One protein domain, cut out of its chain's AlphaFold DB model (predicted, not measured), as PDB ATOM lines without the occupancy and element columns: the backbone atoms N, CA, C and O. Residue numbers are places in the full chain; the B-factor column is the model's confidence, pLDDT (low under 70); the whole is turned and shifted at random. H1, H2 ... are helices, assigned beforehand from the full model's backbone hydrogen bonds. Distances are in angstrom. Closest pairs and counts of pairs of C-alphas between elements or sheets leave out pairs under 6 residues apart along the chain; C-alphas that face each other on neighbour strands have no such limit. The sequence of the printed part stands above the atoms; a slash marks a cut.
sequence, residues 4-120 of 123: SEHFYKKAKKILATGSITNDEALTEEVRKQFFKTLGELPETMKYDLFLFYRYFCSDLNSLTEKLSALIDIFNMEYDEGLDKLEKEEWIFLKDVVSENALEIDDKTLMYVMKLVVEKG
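This is residues 4 to 120 of the 123 residues of an uncharacterized protein of Spirochaetes bacterium (UniProt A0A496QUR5). H1 to H4 form an up-and-down bundle, each helix running against the one before, with H3 askew; the hairpin H5 and H6 crosses one end. The printed part has 117 residues with six named helices, H1 to H6 in chain order, and no named strand: all helix. It is compact, radius of gyration of the C-alphas 14.0 A, spans 42 by 28 by 23 A.

H1, residues 4 to 16, begins at C-alpha 4 (-18.558, 7.145, 4.703). H2 is 23 to 37, 21.2 A; H3 43 to 56; H4 60 to 74; H5 87 to 99. H6, 106 to 118, ends at C-alpha 118 (0.213, -3.847, 0.904).

Closest C-alphas of touching helices include Ala 11 and Val 30 of H1 and H2, 5.8 A; Ser 4 and Ser 68 of H1 and H4, 4.8 A; and Trp 90 and Val 116 of H5 and H6, 5.7 A. Every O i to N i+4 pair in the six helices is within hydrogen-bond range.

The printed part has no cut. H4 to H5 is a long link. Residues 18, 19 and 120 have pLDDT under 70.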
ATOM      1  N   SER A   4     -19.298   5.975   5.191       82.19
ATOM      2  CA  SER A   4     -18.558   7.145   4.703       82.19
ATOM      3  C   SER A   4     -19.434   8.081   3.875       82.19
ATOM      4  O   SER A   4     -19.450   9.281   4.132       82.19
ATOM      5  N   GLU A   5     -20.268   7.560   2.970       83.12
ATOM      6  CA  GLU A   5     -21.208   8.372   2.188       83.12
ATOM      7  C   GLU A   5     -22.190   9.127   3.087       83.12
ATOM      8  O   GLU A   5     -22.564  10.275   2.818       83.12
ATOM      9  N   HIS A   6     -22.658   8.472   4.150       86.75
ATOM     10  CA  HIS A   6     -23.570   9.084   5.104       86.75
ATOM     11  C   HIS A   6     -22.868  10.169   5.932       86.75
ATOM     12  O   HIS A   6     -23.445  11.247   6.125       86.75
ATOM     13  N   PHE A   7     -21.631   9.928   6.374       90.25
ATOM     14  CA  PHE A   7     -20.789  10.946   7.003       90.25
ATOM     15  C   PHE A   7     -20.552  12.129   6.057       90.25
ATOM     16  O   PHE A   7     -20.878  13.262   6.414       90.25
ATOM     17  N   TYR A   8     -20.102  11.873   4.830       87.19
ATOM     18  CA  TYR A   8     -19.811  12.883   3.818       87.19
ATOM     19  C   TYR A   8     -21.028  13.763   3.529       87.19
ATOM     20  O   TYR A   8     -20.945  14.991   3.575       87.19
ATOM     21  N   LYS A   9     -22.205  13.157   3.313       87.12
ATOM     22  CA  LYS A   9     -23.463  13.895   3.100       87.12
ATOM     23  C   LYS A   9     -23.817  14.780   4.293       87.12
ATOM     24  O   LYS A   9     -24.264  15.913   4.100       87.12
ATOM     25  N   LYS A  10     -23.626  14.294   5.522       87.19
ATOM     26  CA  LYS A  10     -23.881  15.083   6.735       87.19
ATOM     27  C   LYS A  10     -22.891  16.225   6.897       87.19
ATOM     28  O   LYS A  10     -23.329  17.348   7.131       87.19
ATOM     29  N   ALA A  11     -21.602  15.960   6.730       85.75
ATOM     30  CA  ALA A  11     -20.554  16.965   6.804       85.75
ATOM     31  C   ALA A  11     -20.763  18.052   5.742       85.75
ATOM     32  O   ALA A  11     -20.842  19.228   6.084       85.75
ATOM     33  N   LYS A  12     -21.023  17.687   4.479       86.69
ATOM     34  CA  LYS A  12     -21.374  18.656   3.423       86.69
ATOM     35  C   LYS A  12     -22.612  19.474   3.766       86.69
ATOM     36  O   LYS A  12     -22.631  20.675   3.515       86.69
ATOM     37  N   LYS A  13     -23.636  18.858   4.364       86.75
ATOM     38  CA  LYS A  13     -24.817  19.593   4.828       86.75
ATOM     39  C   LYS A  13     -24.452  20.594   5.923       86.75
ATOM     40  O   LYS A  13     -24.904  21.727   5.841       86.75
ATOM     41  N   ILE A  14     -23.635  20.214   6.905       83.88
ATOM     42  CA  ILE A  14     -23.153  21.121   7.961       83.88
ATOM     43  C   ILE A  14     -22.414  22.311   7.338       83.88
ATOM     44  O   ILE A  14     -22.757  23.449   7.633       83.88
ATOM     45  N   LEU A  15     -21.490  22.052   6.407       81.50
ATOM     46  CA  LEU A  15     -20.707  23.087   5.721       81.50
ATOM     47  C   LEU A  15     -21.564  24.016   4.849       81.50
ATOM     48  O   LEU A  15     -21.287  25.207   4.753       81.50
ATOM     49  N   ALA A  16     -22.611  23.486   4.215       82.19
ATOM     50  CA  ALA A  16     -23.529  24.270   3.390       82.19
ATOM     51  C   ALA A  16     -24.550  25.064   4.220       82.19
ATOM     52  O   ALA A  16     -25.121  26.045   3.738       82.19
ATOM     53  N   THR A  17     -24.819  24.640   5.457       72.75
ATOM     54  CA  THR A  17     -25.773  25.325   6.325       72.75
ATOM     55  C   THR A  17     -25.049  26.494   6.985       72.75
ATOM     56  O   THR A  17     -24.363  26.326   7.986       72.75
ATOM     57  N   GLY A  18     -25.235  27.707   6.455       64.12
ATOM     58  CA  GLY A  18     -24.638  28.946   6.986       64.12
ATOM     59  C   GLY A  18     -25.080  29.349   8.405       64.12
ATOM     60  O   GLY A  18     -24.887  30.489   8.810       64.12
ATOM     61  N   SER A  19     -25.708  28.439   9.156       67.56
ATOM     62  CA  SER A  19     -26.112  28.612  10.552       67.56
ATOM     63  C   SER A  19     -24.935  28.606  11.527       67.56
ATOM     64  O   SER A  19     -25.076  29.115  12.634       67.56
ATOM     65  N   ILE A  20     -23.790  28.037  11.139       73.19
ATOM     66  CA  ILE A  20     -22.556  28.087  11.926       73.19
ATOM     67  C   ILE A  20     -21.555  28.938  11.148       73.19
ATOM     68  O   ILE A  20     -21.144  28.578  10.051       73.19
ATOM     69  N   THR A  21     -21.195  30.086  11.711       71.69
ATOM     70  CA  THR A  21     -20.325  31.078  11.061       71.69
ATOM     71  C   THR A  21     -18.882  31.043  11.566       71.69
ATOM     72  O   THR A  21     -18.028  31.700  10.981       71.69
ATOM     73  N   ASN A  22     -18.600  30.283  12.631       83.19
ATOM     74  CA  ASN A  22     -17.253  30.093  13.173       83.19
ATOM     75  C   ASN A  22     -16.664  28.747  12.711       83.19
ATOM     76  O   ASN A  22     -17.282  27.699  12.920       83.19
ATOM     77  N   ASP A  23     -15.458  28.786  12.142       82.31
ATOM     78  CA  ASP A  23     -14.705  27.622  11.653       82.31
ATOM     79  C   ASP A  23     -14.412  26.595  12.758       82.31
ATOM     80  O   ASP A  23     -14.506  25.390  12.530       82.31
ATOM     81  N   GLU A  24     -14.152  27.045  13.990       86.31
ATOM     82  CA  GLU A  24     -13.920  26.139  15.125       86.31
ATOM     83  C   GLU A  24     -15.175  25.329  15.468       86.31
ATOM     84  O   GLU A  24     -15.111  24.118  15.668       86.31
ATOM     85  N   ALA A  25     -16.339  25.983  15.479       87.56
ATOM     86  CA  ALA A  25     -17.610  25.322  15.759       87.56
ATOM     87  C   ALA A  25     -18.013  24.356  14.631       87.56
ATOM     88  O   ALA A  25     -18.577  23.295  14.904       87.56
ATOM     89  N   LEU A  26     -17.697  24.695  13.375       87.44
ATOM     90  CA  LEU A  26     -17.878  23.798  12.228       87.44
ATOM     91  C   LEU A  26     -16.965  22.573  12.328       87.44
ATOM     92  O   LEU A  26     -17.434  21.444  12.177       87.44
ATOM     93  N   THR A  27     -15.683  22.793  12.621       90.19
ATOM     94  CA  THR A  27     -14.684  21.732  12.815       90.19
ATOM     95  C   THR A  27     -15.131  20.763  13.906       90.19
ATOM     96  O   THR A  27     -15.083  19.546  13.721       90.19
ATOM     97  N   GLU A  28     -15.621  21.294  15.024       92.00
ATOM     98  CA  GLU A  28     -16.106  20.499  16.148       92.00
ATOM     99  C   GLU A  28     -17.336  19.655  15.784       92.00
ATOM    100  O   GLU A  28     -17.442  18.498  16.194       92.00
ATOM    101  N   GLU A  29     -18.258  20.180  14.978       91.50
ATOM    102  CA  GLU A  29     -19.415  19.401  14.529       91.50
ATOM    103  C   GLU A  29     -19.011  18.288  13.548       91.50
ATOM    104  O   GLU A  29     -19.487  17.157  13.671       91.50
ATOM    105  N   VAL A  30     -18.075  18.556  12.629       92.50
ATOM    106  CA  VAL A  30     -17.495  17.522  11.750       92.50
ATOM    107  C   VAL A  30     -16.822  16.427  12.581       92.50
ATOM    108  O   VAL A  30     -17.074  15.243  12.347       92.50
ATOM    109  N   ARG A  31     -16.042  16.801  13.604       94.94
ATOM    110  CA  ARG A  31     -15.393  15.859  14.527       94.94
ATOM    111  C   ARG A  31     -16.405  14.949  15.215       94.94
ATOM    112  O   ARG A  31     -16.239  13.732  15.204       94.94
ATOM    113  N   LYS A  32     -17.485  15.509  15.768       93.81
ATOM    114  CA  LYS A  32     -18.550  14.723  16.416       93.81
ATOM    115  C   LYS A  32     -19.171  13.703  15.467       93.81
ATOM    116  O   LYS A  32     -19.403  12.562  15.866       93.81
ATOM    117  N   GLN A  33     -19.434  14.087  14.215       93.06
ATOM    118  CA  GLN A  33     -19.974  13.154  13.222       93.06
ATOM    119  C   GLN A  33     -18.965  12.057  12.859       93.06
ATOM    120  O   GLN A  33     -19.355  10.895  12.747       93.06
ATOM    121  N   PHE A  34     -17.682  12.399  12.726       94.69
ATOM    122  CA  PHE A  34     -16.612  11.434  12.463       94.69
ATOM    123  C   PHE A  34     -16.506  10.405  13.599       94.69
ATOM    124  O   PHE A  34     -16.609   9.202  13.365       94.69
ATOM    125  N   PHE A  35     -16.444  10.876  14.846       95.12
ATOM    126  CA  PHE A  35     -16.305  10.034  16.041       95.12
ATOM    127  C   PHE A  35     -17.482   9.080  16.200       95.12
ATOM    128  O   PHE A  35     -17.301   7.910  16.532       95.12
ATOM    129  N   LYS A  36     -18.691   9.576  15.921       92.38
ATOM    130  CA  LYS A  36     -19.908   8.768  15.936       92.38
ATOM    131  C   LYS A  36     -19.886   7.664  14.877       92.38
ATOM    132  O   LYS A  36     -20.459   6.605  15.104       92.38
ATOM    133  N   THR A  37     -19.275   7.921  13.723       92.25
ATOM    134  CA  THR A  37     -19.258   6.974  12.599       92.25
ATOM    135  C   THR A  37     -18.247   5.850  12.820       92.25
ATOM    136  O   THR A  37     -18.523   4.715  12.455       92.25
ATOM    137  N   LEU A  38     -17.130   6.135  13.494       89.81
ATOM    138  CA  LEU A  38     -16.105   5.146  13.847       89.81
ATOM    139  C   LEU A  38     -16.476   4.221  15.024       89.81
ATOM    140  O   LEU A  38     -15.659   3.402  15.436       89.81
ATOM    141  N   GLY A  39     -17.688   4.340  15.573       85.75
ATOM    142  CA  GLY A  39     -18.268   3.347  16.480       85.75
ATOM    143  C   GLY A  39     -17.393   3.018  17.690       85.75
ATOM    144  O   GLY A  39     -17.140   3.889  18.517       85.75
ATOM    145  N   GLU A  40     -16.945   1.767  17.781       87.00
ATOM    146  CA  GLU A  40     -16.246   1.187  18.938       87.00
ATOM    147  C   GLU A  40     -14.731   1.452  18.968       87.00
ATOM    148  O   GLU A  40     -14.067   1.013  19.900       87.00
ATOM    149  N   LEU A  41     -14.157   2.178  17.994       93.31
ATOM    150  CA  LEU A  41     -12.720   2.477  18.048       93.31
ATOM    151  C   LEU A  41     -12.347   3.261  19.326       93.31
ATOM    152  O   LEU A  41     -13.143   4.108  19.770       93.31
ATOM    153  N   PRO A  42     -11.136   3.052  19.878       94.38
ATOM    154  CA  PRO A  42     -10.656   3.785  21.045       94.38
ATOM    155  C   PRO A  42     -10.754   5.297  20.854       94.38
ATOM    156  O   PRO A  42     -10.520   5.832  19.766       94.38
ATOM    157  N   GLU A  43     -11.135   6.014  21.911       93.44
ATOM    158  CA  GLU A  43     -11.339   7.461  21.814       93.44
ATOM    159  C   GLU A  43     -10.030   8.198  21.500       93.44
ATOM    160  O   GLU A  43     -10.027   9.094  20.656       93.44
ATOM    161  N   THR A  44      -8.921   7.766  22.104       93.12
ATOM    162  CA  THR A  44      -7.555   8.233  21.812       93.12
ATOM    163  C   THR A  44      -7.245   8.129  20.322       93.12
ATOM    164  O   THR A  44      -6.970   9.136  19.675       93.12
ATOM    165  N   MET A  45      -7.457   6.946  19.749       95.00
ATOM    166  CA  MET A  45      -7.264   6.674  18.329       95.00
ATOM    167  C   MET A  45      -8.107   7.591  17.431       95.00
ATOM    168  O   MET A  45      -7.609   8.141  16.450       95.00
ATOM    169  N   LYS A  46      -9.390   7.803  17.760       96.00
ATOM    170  CA  LYS A  46     -10.264   8.720  17.002       96.00
ATOM    171  C   LYS A  46      -9.729  10.152  17.011       96.00
ATOM    172  O   LYS A  46      -9.825  10.837  15.988       96.00
ATOM    173  N   TYR A  47      -9.187  10.609  18.142       96.38
ATOM    174  CA  TYR A  47      -8.542  11.919  18.233       96.38
ATOM    175  C   TYR A  47      -7.277  11.986  17.392       96.38
ATOM    176  O   TYR A  47      -7.155  12.933  16.617       96.38
ATOM    177  N   ASP A  48      -6.392  10.998  17.481       96.38
ATOM    178  CA  ASP A  48      -5.139  10.992  16.722       96.38
ATOM    179  C   ASP A  48      -5.411  11.055  15.219       96.38
ATOM    180  O   ASP A  48      -4.883  11.930  14.526       96.38
ATOM    181  N   LEU A  49      -6.325  10.207  14.729       95.94
ATOM    182  CA  LEU A  49      -6.779  10.220  13.338       95.94
ATOM    183  C   LEU A  49      -7.297  11.607  12.941       95.94
ATOM    184  O   LEU A  49      -6.868  12.174  11.941       95.94
ATOM    185  N   PHE A  50      -8.201  12.189  13.728       96.31
ATOM    186  CA  PHE A  50      -8.782  13.487  13.396       96.31
ATOM    187  C   PHE A  50      -7.746  14.618  13.389       96.31
ATOM    188  O   PHE A  50      -7.743  15.447  12.475       96.31
ATOM    189  N   LEU A  51      -6.869  14.667  14.394       95.44
ATOM    190  CA  LEU A  51      -5.871  15.723  14.553       95.44
ATOM    191  C   LEU A  51      -4.824  15.688  13.445       95.44
ATOM    192  O   LEU A  51      -4.480  16.750  12.921       95.44
ATOM    193  N   PHE A  52      -4.380  14.495  13.044       95.06
ATOM    194  CA  PHE A  52      -3.467  14.325  11.918       95.06
ATOM    195  C   PHE A  52      -4.033  14.994  10.661       95.06
ATOM    196  O   PHE A  52      -3.433  15.919  10.116       95.06
ATOM    197  N   TYR A  53      -5.247  14.628  10.247       93.69
ATOM    198  CA  TYR A  53      -5.829  15.199   9.032       93.69
ATOM    199  C   TYR A  53      -6.210  16.669   9.182       93.69
ATOM    200  O   TYR A  53      -6.076  17.426   8.219       93.69
ATOM    201  N   ARG A  54      -6.632  17.118  10.370       92.62
ATOM    202  CA  ARG A  54      -6.916  18.541  10.606       92.62
ATOM    203  C   ARG A  54      -5.669  19.407  10.446       92.62
ATOM    204  O   ARG A  54      -5.808  20.543   9.990       92.62
ATOM    205  N   TYR A  55      -4.499  18.886  10.817       92.44
ATOM    206  CA  TYR A  55      -3.215  19.569  10.675       92.44
ATOM    207  C   TYR A  55      -2.794  19.716   9.206       92.44
ATOM    208  O   TYR A  55      -2.319  20.779   8.814       92.44
ATOM    209  N   PHE A  56      -3.006  18.683   8.383       88.81
ATOM    210  CA  PHE A  56      -2.595  18.691   6.971       88.81
ATOM    211  C   PHE A  56      -3.625  19.304   6.012       88.81
ATOM    212  O   PHE A  56      -3.251  19.807   4.953       88.81
ATOM    213  N   CYS A  57      -4.914  19.285   6.353       90.12
ATOM    214  CA  CYS A  57      -5.963  19.818   5.488       90.12
ATOM    215  C   CYS A  57      -6.132  21.331   5.679       90.12
ATOM    216  O   CYS A  57      -6.449  21.810   6.771       90.12
ATOM    217  N   SER A  58      -5.991  22.085   4.587       86.50
ATOM    218  CA  SER A  58      -6.171  23.543   4.564       86.50
ATOM    219  C   SER A  58      -7.614  23.991   4.787       86.50
ATOM    220  O   SER A  58      -7.849  25.115   5.222       86.50
ATOM    221  N   ASP A  59      -8.580  23.131   4.468       89.12
ATOM    222  CA  ASP A  59     -10.002  23.443   4.506       89.12
ATOM    223  C   ASP A  59     -10.842  22.224   4.919       89.12
ATOM    224  O   ASP A  59     -10.408  21.069   4.856       89.12
ATOM    225  N   LEU A  60     -12.080  22.496   5.337       88.69
ATOM    226  CA  LEU A  60     -12.993  21.475   5.845       88.69
ATOM    227  C   LEU A  60     -13.517  20.510   4.773       88.69
ATOM    228  O   LEU A  60     -13.936  19.407   5.128       88.69
ATOM    229  N   ASN A  61     -13.509  20.877   3.486       88.81
ATOM    230  CA  ASN A  61     -13.902  19.938   2.433       88.81
ATOM    231  C   ASN A  61     -12.832  18.865   2.269       88.81
ATOM    232  O   ASN A  61     -13.165  17.684   2.358       88.81
ATOM    233  N   SER A  62     -11.572  19.282   2.132       90.44
ATOM    234  CA  SER A  62     -10.415  18.385   2.071       90.44
ATOM    235  C   SER A  62     -10.349  17.483   3.308       90.44
ATOM    236  O   SER A  62     -10.191  16.269   3.191       90.44
ATOM    237  N   LEU A  63     -10.585  18.052   4.499       92.31
ATOM    238  CA  LEU A  63     -10.677  17.279   5.741       92.31
ATOM    239  C   LEU A  63     -11.785  16.221   5.671       92.31
ATOM    240  O   LEU A  63     -11.552  15.061   5.984       92.31
ATOM    241  N   THR A  64     -12.990  16.605   5.252       91.62
ATOM    242  CA  THR A  64     -14.135  15.685   5.170       91.62
ATOM    243  C   THR A  64     -13.869  14.533   4.200       91.62
ATOM    244  O   THR A  64     -14.251  13.400   4.484       91.62
ATOM    245  N   GLU A  65     -13.214  14.796   3.072       90.44
ATOM    246  CA  GLU A  65     -12.839  13.766   2.094       90.44
ATOM    247  C   GLU A  65     -11.866  12.760   2.708       90.44
ATOM    248  O   GLU A  65     -12.137  11.561   2.707       90.44
ATOM    249  N   LYS A  66     -10.803  13.245   3.352       92.38
ATOM    250  CA  LYS A  66      -9.832  12.375   4.021       92.38
ATOM    251  C   LYS A  66     -10.427  11.574   5.181       92.38
ATOM    252  O   LYS A  66     -10.146  10.388   5.319       92.38
ATOM    253  N   LEU A  67     -11.298  12.181   5.985       94.38
ATOM    254  CA  LEU A  67     -12.001  11.471   7.060       94.38
ATOM    255  C   LEU A  67     -12.975  10.409   6.523       94.38
ATOM    256  O   LEU A  67     -13.202   9.406   7.196       94.38
ATOM    257  N   SER A  68     -13.536  10.605   5.326       92.81
ATOM    258  CA  SER A  68     -14.407   9.611   4.679       92.81
ATOM    259  C   SER A  68     -13.615   8.363   4.285       92.81
ATOM    260  O   SER A  68     -14.023   7.265   4.652       92.81
ATOM    261  N   ALA A  69     -12.433   8.540   3.689       92.31
ATOM    262  CA  ALA A  69     -11.530   7.436   3.361       92.31
ATOM    263  C   ALA A  69     -11.129   6.616   4.603       92.31
ATOM    264  O   ALA A  69     -11.089   5.388   4.571       92.31
ATOM    265  N   LEU A  70     -10.885   7.278   5.741       94.06
ATOM    266  CA  LEU A  70     -10.620   6.580   7.004       94.06
ATOM    267  C   LEU A  70     -11.814   5.754   7.481       94.06
ATOM    268  O   LEU A  70     -11.634   4.640   7.965       94.06
ATOM    269  N   ILE A  71     -13.028   6.294   7.358       94.19
ATOM    270  CA  ILE A  71     -14.245   5.557   7.703       94.19
ATOM    271  C   ILE A  71     -14.335   4.284   6.859       94.19
ATOM    272  O   ILE A  71     -14.622   3.231   7.423       94.19
ATOM    273  N   ASP A  72     -14.042   4.350   5.562       93.31
ATOM    274  CA  ASP A  72     -14.076   3.176   4.684       93.31
ATOM    275  C   ASP A  72     -13.002   2.148   5.042       93.31
ATOM    276  O   ASP A  72     -13.289   0.952   5.119       93.31
ATOM    277  N   ILE A  73     -11.793   2.591   5.395       93.62
ATOM    278  CA  ILE A  73     -10.743   1.704   5.919       93.62
ATOM    279  C   ILE A  73     -11.227   0.961   7.170       93.62
ATOM    280  O   ILE A  73     -11.175  -0.267   7.216       93.62
ATOM    281  N   PHE A  74     -11.738   1.671   8.176       93.75
ATOM    282  CA  PHE A  74     -12.144   1.044   9.438       93.75
ATOM    283  C   PHE A  74     -13.466   0.272   9.355       93.75
ATOM    284  O   PHE A  74     -13.731  -0.560  10.217       93.75
ATOM    285  N   ASN A  75     -14.266   0.476   8.305       91.94
ATOM    286  CA  ASN A  75     -15.443  -0.348   8.008       91.94
ATOM    287  C   ASN A  75     -15.154  -1.506   7.041       91.94
ATOM    288  O   ASN A  75     -16.062  -2.273   6.730       91.94
ATOM    289  N   MET A  76     -13.896  -1.692   6.625       92.62
ATOM    290  CA  MET A  76     -13.477  -2.726   5.672       92.62
ATOM    291  C   MET A  76     -14.077  -2.567   4.266       92.62
ATOM    292  O   MET A  76     -14.267  -3.552   3.551       92.62
ATOM    293  N   GLU A  77     -14.368  -1.329   3.875       91.50
ATOM    294  CA  GLU A  77     -14.975  -0.947   2.594       91.50
ATOM    295  C   GLU A  77     -14.013  -0.114   1.721       91.50
ATOM    296  O   GLU A  77     -14.439   0.489   0.747       91.50
ATOM    297  N   TYR A  78     -12.714  -0.108   2.056       91.00
ATOM    298  CA  TYR A  78     -11.675   0.651   1.347       91.00
ATOM    299  C   TYR A  78     -11.639   0.364  -0.161       91.00
ATOM    300  O   TYR A  78     -11.398  -0.777  -0.574       91.00
ATOM    301  N   ASP A  79     -11.769   1.415  -0.974       88.62
ATOM    302  CA  ASP A  79     -11.577   1.368  -2.424       88.62
ATOM    303  C   ASP A  79     -10.423   2.294  -2.828       88.62
ATOM    304  O   ASP A  79     -10.533   3.513  -2.775       88.62
ATOM    305  N   GLU A  80      -9.310   1.729  -3.298       83.94
ATOM    306  CA  GLU A  80      -8.131   2.504  -3.714       83.94
ATOM    307  C   GLU A  80      -8.416   3.538  -4.818       83.94
ATOM    308  O   GLU A  80      -7.722   4.555  -4.907       83.94
ATOM    309  N   GLY A  81      -9.422   3.300  -5.664       83.44
ATOM    310  CA  GLY A  81      -9.819   4.241  -6.708       83.44
ATOM    311  C   GLY A  81     -10.487   5.504  -6.164       83.44
ATOM    312  O   GLY A  81     -10.446   6.540  -6.832       83.44
ATOM    313  N   LEU A  82     -11.082   5.428  -4.973       79.81
ATOM    314  CA  LEU A  82     -11.847   6.508  -4.342       79.81
ATOM    315  C   LEU A  82     -11.124   7.093  -3.119       79.81
ATOM    316  O   LEU A  82     -11.103   8.310  -2.940       79.81
ATOM    317  N   ASP A  83     -10.451   6.246  -2.348       82.69
ATOM    318  CA  ASP A  83      -9.882   6.536  -1.032       82.69
ATOM    319  C   ASP A  83      -8.355   6.600  -1.095       82.69
ATOM    320  O   ASP A  83      -7.623   5.904  -0.387       82.69
ATOM    321  N   LYS A  84      -7.815   7.406  -2.006       84.06
ATOM    322  CA  LYS A  84      -6.365   7.429  -2.181       84.06
ATOM    323  C   LYS A  84      -5.670   8.052  -0.962       84.06
ATOM    324  O   LYS A  84      -5.838   9.239  -0.663       84.06
ATOM    325  N   LEU A  85      -4.847   7.237  -0.304       89.25
ATOM    326  CA  LEU A  85      -3.931   7.659   0.749       89.25
ATOM    327  C   LEU A  85      -2.495   7.681   0.217       89.25
ATOM    328  O   LEU A  85      -2.058   6.772  -0.494       89.25
ATOM    329  N   GLU A  86      -1.771   8.726   0.585       90.19
ATOM    330  CA  GLU A  86      -0.344   8.905   0.373       90.19
ATOM    331  C   GLU A  86       0.462   8.057   1.367       90.19
ATOM    332  O   GLU A  86      -0.037   7.567   2.383       90.19
ATOM    333  N   LYS A  87       1.748   7.863   1.074       89.75
ATOM    334  CA  LYS A  87       2.615   6.960   1.844       89.75
ATOM    335  C   LYS A  87       2.717   7.348   3.321       89.75
ATOM    336  O   LYS A  87       2.705   6.479   4.190       89.75
ATOM    337  N   GLU A  88       2.829   8.636   3.610       90.94
ATOM    338  CA  GLU A  88       2.932   9.171   4.968       90.94
ATOM    339  C   GLU A  88       1.659   8.889   5.776       90.94
ATOM    340  O   GLU A  88       1.738   8.599   6.967       90.94
ATOM    341  N   GLU A  89       0.500   8.895   5.115       92.75
ATOM    342  CA  GLU A  89      -0.797   8.580   5.721       92.75
ATOM    343  C   GLU A  89      -0.869   7.089   6.100       92.75
ATOM    344  O   GLU A  89      -1.352   6.746   7.179       92.75
ATOM    345  N   TRP A  90      -0.307   6.198   5.274       93.81
ATOM    346  CA  TRP A  90      -0.190   4.769   5.599       93.81
ATOM    347  C   TRP A  90       0.775   4.482   6.748       93.81
ATOM    348  O   TRP A  90       0.496   3.615   7.577       93.81
ATOM    349  N   ILE A  91       1.902   5.196   6.812       92.75
ATOM    350  CA  ILE A  91       2.852   5.079   7.928       92.75
ATOM    351  C   ILE A  91       2.178   5.522   9.226       92.75
ATOM    352  O   ILE A  91       2.218   4.795  10.212       92.75
ATOM    353  N   PHE A  92       1.487   6.660   9.203       94.69
ATOM    354  CA  PHE A  92       0.727   7.140  10.350       94.69
ATOM    355  C   PHE A  92      -0.343   6.135  10.804       94.69
ATOM    356  O   PHE A  92      -0.450   5.843  11.994       94.69
ATOM    357  N   LEU A  93      -1.095   5.549   9.863       94.69
ATOM    358  CA  LEU A  93      -2.073   4.507  10.188       94.69
ATOM    359  C   LEU A  93      -1.427   3.282  10.836       94.69
ATOM    360  O   LEU A  93      -1.998   2.751  11.786       94.69
ATOM    361  N   LYS A  94      -0.248   2.850  10.368       94.12
ATOM    362  CA  LYS A  94       0.512   1.761  11.002       94.12
ATOM    363  C   LYS A  94       0.746   2.057  12.479       94.12
ATOM    364  O   LYS A  94       0.466   1.203  13.317       94.12
ATOM    365  N   ASP A  95       1.276   3.238  12.772       94.88
ATOM    366  CA  ASP A  95       1.716   3.608  14.114       94.88
ATOM    367  C   ASP A  95       0.512   3.712  15.060       94.88
ATOM    368  O   ASP A  95       0.468   3.016  16.075       94.88
ATOM    369  N   VAL A  96      -0.534   4.440  14.659       95.69
ATOM    370  CA  VAL A  96      -1.761   4.613  15.457       95.69
ATOM    371  C   VAL A  96      -2.475   3.287  15.726       95.69
ATOM    372  O   VAL A  96      -2.920   3.027  16.844       95.69
ATOM    373  N   VAL A  97      -2.593   2.422  14.717       94.19
ATOM    374  CA  VAL A  97      -3.226   1.104  14.880       94.19
ATOM    375  C   VAL A  97      -2.381   0.199  15.775       94.19
ATOM    376  O   VAL A  97      -2.934  -0.523  16.600       94.19
ATOM    377  N   SER A  98      -1.053   0.256  15.654       93.88
ATOM    378  CA  SER A  98      -0.140  -0.544  16.481       93.88
ATOM    379  C   SER A  98      -0.190  -0.132  17.951       93.88
ATOM    380  O   SER A  98      -0.202  -0.996  18.827       93.88
ATOM    381  N   GLU A  99      -0.266   1.168  18.231       95.69
ATOM    382  CA  GLU A  99      -0.375   1.710  19.592       95.69
ATOM    383  C   GLU A  99      -1.684   1.314  20.285       95.69
ATOM    384  O   GLU A  99      -1.707   1.126  21.500       95.69
ATOM    385  N   ASN A 100      -2.757   1.127  19.513       94.94
ATOM    386  CA  ASN A 100      -4.093   0.801  20.016       94.94
ATOM    387  C   ASN A 100      -4.484  -0.671  19.765       94.94
ATOM    388  O   ASN A 100      -5.642  -1.044  19.942       94.94
ATOM    389  N   ALA A 101      -3.539  -1.532  19.369       93.38
ATOM    390  CA  ALA A 101      -3.823  -2.884  18.877       93.38
ATOM    391  C   ALA A 101      -4.579  -3.781  19.875       93.38
ATOM    392  O   ALA A 101      -5.311  -4.672  19.460       93.38
ATOM    393  N   LEU A 102      -4.416  -3.555  21.182       93.38
ATOM    394  CA  LEU A 102      -5.097  -4.338  22.223       93.38
ATOM    395  C   LEU A 102      -6.567  -3.944  22.424       93.38
ATOM    396  O   LEU A 102      -7.305  -4.669  23.090       93.38
ATOM    397  N   GLU A 103      -6.975  -2.793  21.895       93.38
ATOM    398  CA  GLU A 103      -8.303  -2.205  22.096       93.38
ATOM    399  C   GLU A 103      -9.147  -2.203  20.813       93.38
ATOM    400  O   GLU A 103     -10.337  -1.895  20.849       93.38
ATOM    401  N   ILE A 104      -8.547  -2.558  19.676       93.31
ATOM    402  CA  ILE A 104      -9.227  -2.712  18.389       93.31
ATOM    403  C   ILE A 104      -9.673  -4.169  18.255       93.31
ATOM    404  O   ILE A 104      -8.952  -5.085  18.647       93.31
ATOM    405  N   ASP A 105     -10.848  -4.411  17.674       93.56
ATOM    406  CA  ASP A 105     -11.263  -5.779  17.385       93.56
ATOM    407  C   ASP A 105     -10.300  -6.450  16.387       93.56
ATOM    408  O   ASP A 105      -9.868  -5.842  15.404       93.56
ATOM    409  N   ASP A 106      -9.989  -7.729  16.619       93.62
ATOM    410  CA  ASP A 106      -8.991  -8.472  15.836       93.62
ATOM    411  C   ASP A 106      -9.244  -8.406  14.325       93.62
ATOM    412  O   ASP A 106      -8.307  -8.342  13.528       93.62
ATOM    413  N   LYS A 107     -10.516  -8.411  13.907       94.62
ATOM    414  CA  LYS A 107     -10.881  -8.403  12.492       94.62
ATOM    415  C   LYS A 107     -10.494  -7.072  11.849       94.62
ATOM    416  O   LYS A 107      -9.881  -7.078  10.778       94.62
ATOM    417  N   THR A 108     -10.827  -5.953  12.487       93.94
ATOM    418  CA  THR A 108     -10.444  -4.603  12.042       93.94
ATOM    419  C   THR A 108      -8.939  -4.424  12.076       93.94
ATOM    420  O   THR A 108      -8.361  -4.002  11.075       93.94
ATOM    421  N   LEU A 109      -8.282  -4.826  13.165       94.75
ATOM    422  CA  LEU A 109      -6.828  -4.758  13.289       94.75
ATOM    423  C   LEU A 109      -6.134  -5.504  12.141       94.75
ATOM    424  O   LEU A 109      -5.306  -4.932  11.432       94.75
ATOM    425  N   MET A 110      -6.503  -6.767  11.911       94.88
ATOM    426  CA  MET A 110      -5.924  -7.580  10.840       94.88
ATOM    427  C   MET A 110      -6.170  -6.978   9.456       94.88
ATOM    428  O   MET A 110      -5.274  -6.999   8.610       94.88
ATOM    429  N   TYR A 111      -7.371  -6.450   9.218       95.75
ATOM    430  CA  TYR A 111      -7.719  -5.818   7.951       95.75
ATOM    431  C   TYR A 111      -6.851  -4.588   7.675       95.75
ATOM    432  O   TYR A 111      -6.214  -4.504   6.623       95.75
ATOM    433  N   VAL A 112      -6.774  -3.660   8.630       94.12
ATOM    434  CA  VAL A 112      -6.021  -2.413   8.451       94.12
ATOM    435  C   VAL A 112      -4.525  -2.693   8.348       94.12
ATOM    436  O   VAL A 112      -3.868  -2.151   7.463       94.12
ATOM    437  N   MET A 113      -3.985  -3.604   9.162       93.81
ATOM    438  CA  MET A 113      -2.575  -3.995   9.069       93.81
ATOM    439  C   MET A 113      -2.240  -4.634   7.721       93.81
ATOM    440  O   MET A 113      -1.184  -4.350   7.158       93.81
ATOM    441  N   LYS A 114      -3.138  -5.449   7.154       94.44
ATOM    442  CA  LYS A 114      -2.955  -5.985   5.800       94.44
ATOM    443  C   LYS A 114      -2.852  -4.857   4.768       94.44
ATOM    444  O   LYS A 114      -1.919  -4.875   3.967       94.44
ATOM    445  N   LEU A 115      -3.756  -3.875   4.813       93.81
ATOM    446  CA  LEU A 115      -3.709  -2.719   3.911       93.81
ATOM    447  C   LEU A 115      -2.409  -1.928   4.069       93.81
ATOM    448  O   LEU A 115      -1.738  -1.650   3.081       93.81
ATOM    449  N   VAL A 116      -2.010  -1.619   5.303       92.75
ATOM    450  CA  VAL A 116      -0.764  -0.898   5.604       92.75
ATOM    451  C   VAL A 116       0.443  -1.591   4.967       92.75
ATOM    452  O   VAL A 116       1.270  -0.933   4.333       92.75
ATOM    453  N   VAL A 117       0.526  -2.918   5.074       90.06
ATOM    454  CA  VAL A 117       1.616  -3.710   4.485       90.06
ATOM    455  C   VAL A 117       1.574  -3.681   2.960       90.06
ATOM    456  O   VAL A 117       2.601  -3.442   2.324       90.06
ATOM    457  N   GLU A 118       0.399  -3.885   2.361       90.06
ATOM    458  CA  GLU A 118       0.213  -3.847   0.904       90.06
ATOM    459  C   GLU A 118       0.551  -2.473   0.308       90.06
ATOM    460  O   GLU A 118       1.044  -2.388  -0.818       90.06
ATOM    461  N   LYS A 119       0.321  -1.396   1.067       87.00
ATOM    462  CA  LYS A 119       0.535  -0.005   0.643       87.00
ATOM    463  C   LYS A 119       1.902   0.564   1.027       87.00
ATOM    464  O   LYS A 119       2.203   1.712   0.705       87.00
ATOM    465  N   GLY A 120       2.773  -0.243   1.633       69.69
ATOM    466  CA  GLY A 120       4.165   0.128   1.888       69.69
ATOM    467  C   GLY A 120       4.399   0.923   3.175       69.69
ATOM    468  O   GLY A 120       5.414   1.620   3.277       69.69
TER     469      GLY A 120